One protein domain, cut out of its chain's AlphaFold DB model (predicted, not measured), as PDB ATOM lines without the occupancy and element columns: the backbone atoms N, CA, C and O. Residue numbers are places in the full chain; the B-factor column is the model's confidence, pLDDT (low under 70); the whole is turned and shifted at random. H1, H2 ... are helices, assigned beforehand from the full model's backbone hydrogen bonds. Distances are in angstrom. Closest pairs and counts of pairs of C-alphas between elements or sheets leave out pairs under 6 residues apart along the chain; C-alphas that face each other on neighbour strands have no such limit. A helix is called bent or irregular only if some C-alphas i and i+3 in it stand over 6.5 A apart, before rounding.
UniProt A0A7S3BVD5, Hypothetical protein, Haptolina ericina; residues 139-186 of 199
ATOM      1  N   ARG A 139      -1.956  -2.779   2.093       90.44
ATOM      2  CA  ARG A 139      -2.234  -1.801   3.160       90.44
ATOM      3  C   ARG A 139      -0.980  -1.077   3.663       90.44
ATOM      4  O   ARG A 139      -0.998  -0.489   4.739       90.44
ATOM      5  N   CYS A 140       0.115  -1.094   2.897       92.25
ATOM      6  CA  CYS A 140       1.343  -0.390   3.265       92.25
ATOM      7  C   CYS A 140       1.103   1.121   3.428       92.25
ATOM      8  O   CYS A 140       0.548   1.772   2.538       92.25
ATOM      9  N   THR A 141       1.615   1.696   4.516       92.19
ATOM     10  CA  THR A 141       1.515   3.129   4.857       92.19
ATOM     11  C   THR A 141       2.295   4.059   3.926       92.19
ATOM     12  O   THR A 141       2.135   5.274   4.006       92.19
ATOM     13  N   ALA A 142       3.113   3.513   3.019       92.06
ATOM     14  CA  ALA A 142       3.925   4.292   2.086       92.06
ATOM     15  C   ALA A 142       3.607   4.002   0.614       92.06
ATOM     16  O   ALA A 142       3.350   4.921  -0.161       92.06
ATOM     17  N   CYS A 143       3.654   2.734   0.195       92.94
ATOM     18  CA  CYS A 143       3.630   2.392  -1.228       92.94
ATOM     19  C   CYS A 143       2.303   1.800  -1.720       92.94
ATOM     20  O   CYS A 143       2.262   1.329  -2.863       92.94
ATOM     21  N   SER A 144       1.262   1.765  -0.882       93.19
ATOM     22  CA  SER A 144      -0.055   1.263  -1.281       93.19
ATOM     23  C   SER A 144      -0.694   2.148  -2.363       93.19
ATOM     24  O   SER A 144      -0.422   3.355  -2.437       93.19
ATOM     25  N   PRO A 145      -1.577   1.586  -3.209       92.81
ATOM     26  CA  PRO A 145      -2.344   2.368  -4.179       92.81
ATOM     27  C   PRO A 145      -3.170   3.482  -3.519       92.81
ATOM     28  O   PRO A 145      -3.261   4.590  -4.048       92.81
ATOM     29  N   THR A 146      -3.719   3.226  -2.330       94.00
ATOM     30  CA  THR A 146      -4.492   4.207  -1.556       94.00
ATOM     31  C   THR A 146      -3.639   5.407  -1.147       94.00
ATOM     32  O   THR A 146      -4.029   6.546  -1.383       94.00
ATOM     33  N   VAL A 147      -2.438   5.175  -0.607       94.62
ATOM     34  CA  VAL A 147      -1.532   6.262  -0.195       94.62
ATOM     35  C   VAL A 147      -1.016   7.043  -1.400       94.62
ATOM     36  O   VAL A 147      -1.016   8.271  -1.392       94.62
ATOM     37  N   THR A 148      -0.609   6.350  -2.464       94.81
ATOM     38  CA  THR A 148      -0.067   7.004  -3.667       94.81
ATOM     39  C   THR A 148      -1.115   7.848  -4.397       94.81
ATOM     40  O   THR A 148      -0.805   8.963  -4.819       94.81
ATOM     41  N   SER A 149      -2.361   7.378  -4.494       95.38
ATOM     42  CA  SER A 149      -3.473   8.155  -5.061       95.38
ATOM     43  C   SER A 149      -3.890   9.328  -4.167       95.38
ATOM     44  O   SER A 149      -4.086  10.434  -4.675       95.38
ATOM     45  N   ALA A 150      -3.943   9.136  -2.845       94.50
ATOM     46  CA  ALA A 150      -4.223  10.206  -1.888       94.50
ATOM     47  C   ALA A 150      -3.149  11.304  -1.921       94.50
ATOM     48  O   ALA A 150      -3.479  12.490  -1.912       94.50
ATOM     49  N   TYR A 151      -1.873  10.931  -2.040       96.25
ATOM     50  CA  TYR A 151      -0.782  11.885  -2.225       96.25
ATOM     51  C   TYR A 151      -0.882  12.617  -3.567       96.25
ATOM     52  O   TYR A 151      -0.738  13.838  -3.606       96.25
ATOM     53  N   ALA A 152      -1.182  11.912  -4.662       96.19
ATOM     54  CA  ALA A 152      -1.332  12.532  -5.980       96.19
ATOM     55  C   ALA A 152      -2.478  13.562  -6.021       96.19
ATOM     56  O   ALA A 152      -2.349  14.589  -6.685       96.19
ATOM     57  N   GLY A 153      -3.575  13.314  -5.297       95.94
ATOM     58  CA  GLY A 153      -4.707  14.241  -5.197       95.94
ATOM     59  C   GLY A 153      -4.528  15.357  -4.159       95.94
ATOM     60  O   GLY A 153      -4.943  16.488  -4.397       95.94
ATOM     61  N   GLY A 154      -3.929  15.054  -3.004       92.31
ATOM     62  CA  GLY A 154      -3.832  15.966  -1.856       92.31
ATOM     63  C   GLY A 154      -2.506  16.725  -1.727       92.31
ATOM     64  O   GLY A 154      -2.425  17.693  -0.966       92.31
ATOM     65  N   GLY A 155      -1.464  16.299  -2.445       95.31
ATOM     66  CA  GLY A 155      -0.142  16.923  -2.473       95.31
ATOM     67  C   GLY A 155       0.409  17.241  -1.081       95.31
ATOM     68  O   GLY A 155       0.461  16.395  -0.190       95.31
ATOM     69  N   PHE A 156       0.799  18.499  -0.868       95.06
ATOM     70  CA  PHE A 156       1.365  18.946   0.406       95.06
ATOM     71  C   PHE A 156       0.369  18.901   1.578       95.06
ATOM     72  O   PHE A 156       0.772  18.650   2.713       95.06
ATOM     73  N   GLY A 157      -0.928  19.109   1.323       95.69
ATOM     74  CA  GLY A 157      -1.957  19.032   2.363       95.69
ATOM     75  C   GLY A 157      -2.050  17.630   2.965       95.69
ATOM     76  O   GLY A 157      -2.122  17.484   4.184       95.69
ATOM     77  N   PHE A 158      -1.936  16.605   2.115       95.62
ATOM     78  CA  PHE A 158      -1.825  15.211   2.546       95.62
ATOM     79  C   PHE A 158      -0.586  14.985   3.423       95.62
ATOM     80  O   PHE A 158      -0.699  14.408   4.502       95.62
ATOM     81  N   CYS A 159       0.585  15.484   3.010       94.25
ATOM     82  CA  CYS A 159       1.808  15.361   3.810       94.25
ATOM     83  C   CYS A 159       1.653  16.010   5.187       94.25
ATOM     84  O   CYS A 159       2.047  15.427   6.190       94.25
ATOM     85  N   MET A 160       1.043  17.196   5.253       95.06
ATOM     86  CA  MET A 160       0.826  17.893   6.519       95.06
ATOM     87  C   MET A 160      -0.108  17.113   7.452       95.06
ATOM     88  O   MET A 160       0.141  17.068   8.656       95.06
ATOM     89  N   ALA A 161      -1.155  16.482   6.915       92.81
ATOM     90  CA  ALA A 161      -2.009  15.588   7.693       92.81
ATOM     91  C   ALA A 161      -1.204  14.387   8.212       92.81
ATOM     92  O   ALA A 161      -1.182  14.151   9.417       92.81
ATOM     93  N   ALA A 162      -0.452  13.718   7.335       92.62
ATOM     94  CA  ALA A 162       0.373  12.564   7.693       92.62
ATOM     95  C   ALA A 162       1.453  12.876   8.744       92.62
ATOM     96  O   ALA A 162       1.735  12.042   9.595       92.62
ATOM     97  N   PHE A 163       2.055  14.069   8.721       90.94
ATOM     98  CA  PHE A 163       3.090  14.445   9.691       90.94
ATOM     99  C   PHE A 163       2.531  14.805  11.067       90.94
ATOM    100  O   PHE A 163       3.199  14.579  12.075       90.94
ATOM    101  N   ASN A 164       1.334  15.393  11.120       91.69
ATOM    102  CA  ASN A 164       0.763  15.901  12.368       91.69
ATOM    103  C   ASN A 164      -0.221  14.932  13.032       91.69
ATOM    104  O   ASN A 164      -0.510  15.089  14.216       91.69
ATOM    105  N   GLN A 165      -0.745  13.954  12.294       90.25
ATOM    106  CA  GLN A 165      -1.710  12.975  12.790       90.25
ATOM    107  C   GLN A 165      -1.098  11.568  12.716       90.25
ATOM    108  O   GLN A 165      -1.029  10.998  11.629       90.25
ATOM    109  N   PRO A 166      -0.665  10.985  13.850       82.81
ATOM    110  CA  PRO A 166       0.011   9.687  13.863       82.81
ATOM    111  C   PRO A 166      -0.814   8.532  13.277       82.81
ATOM    112  O   PRO A 166      -0.254   7.691  12.584       82.81
ATOM    113  N   SER A 167      -2.131   8.509  13.512       88.00
ATOM    114  CA  SER A 167      -3.017   7.436  13.033       88.00
ATOM    115  C   SER A 167      -3.462   7.610  11.581       88.00
ATOM    116  O   SER A 167      -3.970   6.673  10.979       88.00
ATOM    117  N   PHE A 168      -3.255   8.787  10.980       92.38
ATOM    118  CA  PHE A 168      -3.856   9.134   9.690       92.38
ATOM    119  C   PHE A 168      -3.509   8.142   8.574       92.38
ATOM    120  O   PHE A 168      -4.370   7.781   7.773       92.38
ATOM    121  N   LEU A 169      -2.254   7.687   8.519       92.44
ATOM    122  CA  LEU A 169      -1.825   6.717   7.510       92.44
ATOM    123  C   LEU A 169      -2.382   5.314   7.777       92.44
ATOM    124  O   LEU A 169      -2.692   4.616   6.817       92.44
ATOM    125  N   GLU A 170      -2.522   4.916   9.044       91.19
ATOM    126  CA  GLU A 170      -3.085   3.612   9.421       91.19
ATOM    127  C   GLU A 170      -4.585   3.560   9.129       91.19
ATOM    128  O   GLU A 170      -5.073   2.589   8.546       91.19
ATOM    129  N   ASP A 171      -5.293   4.642   9.449       91.19
ATOM    130  CA  ASP A 171      -6.722   4.801   9.193       91.19
ATOM    131  C   ASP A 171      -6.999   4.794   7.684       91.19
ATOM    132  O   ASP A 171      -7.912   4.119   7.208       91.19
ATOM    133  N   LEU A 172      -6.163   5.491   6.906       92.12
ATOM    134  CA  LEU A 172      -6.292   5.557   5.452       92.12
ATOM    135  C   LEU A 172      -6.059   4.203   4.773       92.12
ATOM    136  O   LEU A 172      -6.742   3.877   3.800       92.12
ATOM    137  N   THR A 173      -5.084   3.418   5.232       91.50
ATOM    138  CA  THR A 173      -4.779   2.110   4.627       91.50
ATOM    139  C   THR A 173      -5.618   0.970   5.211       91.50
ATOM    140  O   THR A 173      -5.587  -0.160   4.706       91.50
ATOM    141  N   GLY A 174      -6.400   1.253   6.254       89.75
ATOM    142  CA  GLY A 174      -7.170   0.266   7.006       89.75
ATOM    143  C   GLY A 174      -6.293  -0.669   7.843       89.75
ATOM    144  O   GLY A 174      -6.710  -1.788   8.134       89.75
ATOM    145  N   LEU A 175      -5.081  -0.239   8.201       87.06
ATOM    146  CA  LEU A 175      -4.222  -0.926   9.170       87.06
ATOM    147  C   LEU A 175      -4.832  -0.881  10.574       87.06
ATOM    148  O   LEU A 175      -4.814  -1.898  11.256       87.06
ATOM    149  N   THR A 176      -5.472   0.228  10.954       86.75
ATOM    150  CA  THR A 176      -6.166   0.357  12.247       86.75
ATOM    151  C   THR A 176      -7.218  -0.739  12.434       86.75
ATOM    152  O   THR A 176      -7.297  -1.373  13.482       86.75
ATOM    153  N   GLN A 177      -8.005  -1.011  11.385       87.44
ATOM    154  CA  GLN A 177      -8.999  -2.083  11.409       87.44
ATOM    155  C   GLN A 177      -8.334  -3.463  11.514       87.44
ATOM    156  O   GLN A 177      -8.777  -4.294  12.300       87.44
ATOM    157  N   MET A 178      -7.256  -3.695  10.760       85.94
ATOM    158  CA  MET A 178      -6.508  -4.953  10.812       85.94
ATOM    159  C   MET A 178      -5.940  -5.226  12.211       85.94
ATOM    160  O   MET A 178      -5.993  -6.365  12.674       85.94
ATOM    161  N   HIS A 179      -5.402  -4.210  12.892       85.31
ATOM    162  CA  HIS A 179      -4.905  -4.352  14.264       85.31
ATOM    163  C   HIS A 179      -6.028  -4.723  15.225       85.31
ATOM    164  O   HIS A 179      -5.873  -5.691  15.961       85.31
ATOM    165  N   ALA A 180      -7.171  -4.036  15.151       85.94
ATOM    166  CA  ALA A 180      -8.326  -4.335  15.997       85.94
ATOM    167  C   ALA A 180      -8.873  -5.757  15.767       85.94
ATOM    168  O   ALA A 180      -9.201  -6.458  16.721       85.94
ATOM    169  N   GLU A 181      -8.941  -6.210  14.512       86.12
ATOM    170  CA  GLU A 181      -9.350  -7.580  14.173       86.12
ATOM    171  C   GLU A 181      -8.349  -8.620  14.696       86.12
ATOM    172  O   GLU A 181      -8.752  -9.682  15.169       86.12
ATOM    173  N   THR A 182      -7.051  -8.314  14.639       83.31
ATOM    174  CA  THR A 182      -5.993  -9.204  15.138       83.31
ATOM    175  C   THR A 182      -6.008  -9.285  16.662       83.31
ATOM    176  O   THR A 182      -5.894 -10.377  17.209       83.31
ATOM    177  N   GLU A 183      -6.180  -8.156  17.352       82.94
ATOM    178  CA  GLU A 183      -6.290  -8.090  18.812       82.94
ATOM    179  C   GLU A 183      -7.516  -8.870  19.304       82.94
ATOM    180  O   GLU A 183      -7.375  -9.763  20.135       82.94
ATOM    181  N   ALA A 184      -8.683  -8.657  18.688       83.44
ATOM    182  CA  ALA A 184      -9.896  -9.409  19.007       83.44
ATOM    183  C   ALA A 184      -9.754 -10.922  18.747       83.44
ATOM    184  O   ALA A 184     -10.313 -11.741  19.476       83.44
ATOM    185  N   ALA A 185      -9.011 -11.313  17.706       79.50
ATOM    186  CA  ALA A 185      -8.735 -12.718  17.424       79.50
ATOM    187  C   ALA A 185      -7.788 -13.348  18.455       79.50
ATOM    188  O   ALA A 185      -7.990 -14.506  18.810       79.50
ATOM    189  N   LEU A 186      -6.785 -12.613  18.948       75.25
ATOM    190  CA  LEU A 186      -5.865 -13.090  19.985       75.25
ATOM    191  C   LEU A 186      -6.565 -13.235  21.342       75.25
ATOM    192  O   LEU A 186      -6.416 -14.271  21.984       75.25
TER     193      LEU A 186
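This is residues 139 to 186 of the 199 residues of the protein "Hypothetical protein" of Haptolina ericina (UniProt A0A7S3BVD5). Look for a loose triangle of helical pieces, with the two arms of the bent helix H1 meeting at one corner and the short helix H2 as the third side; H3 runs away from it, and its residues 180 to 186 stick out. The printed part has 48 residues, with three named helices in the order H1, H2, H3 and no named strand, an all helix class. It is only just loose, close to compact, with a radius of gyration of the C-alphas of 11.8 A, and flat, spanning 38 by 21 by 11 A.

After residues 139 to 144, find C-alpha 145 at (-2.344, 2.368, -4.179), where H1, residues 145 to 164, begins. By its hydrogen bonds it was assigned as one helix, but it is bent: C-alphas 153 and 156 are 9.5 A apart. Its arms are H1a, residues 145 to 153, 12.1 A long, and H1b, residues 156 to 164, 12.4 A long. Next come H2, residues 168 to 173, 8.7 A, and H3, residues 175 to 186, 16.4 A, ending at C-alpha 186 at (-5.865, -13.090, 19.985).

H1a and H1b only just touch, only at the corner, with 3 pairs of C-alphas within 8 A; the closest, those of Tyr 151 and Phe 158, are 5.9 A apart. Their lines stand at a steep tilt of 57 degrees, opposite ways. H2 touches H1a at a steep tilt of 54 degrees, opposite ways, closest at the C-alphas of Thr 146 and Thr 173, 6.5 A. H2 and H1b only just touch, only at the corner, with 3 pairs within 8 A, closest at the C-alphas of Ala 162 and Phe 168, 5.8 A. H3 is close to H2 but not clearly touching, about perpendicular at 74 degrees, with the C-alphas of Glu 170 and Thr 176 closest at 5.3 A. H3 is apart from H1a and H1b. In H1a, H1b, H2 and H3 every O i to N i+4 pair is within hydrogen-bond range.

The C-alphas farthest apart are those of Phe 156 and Leu 186, 38.2 A. The printed part has no cut, both links are tight, and no printed residue is under 70 in pLDDT.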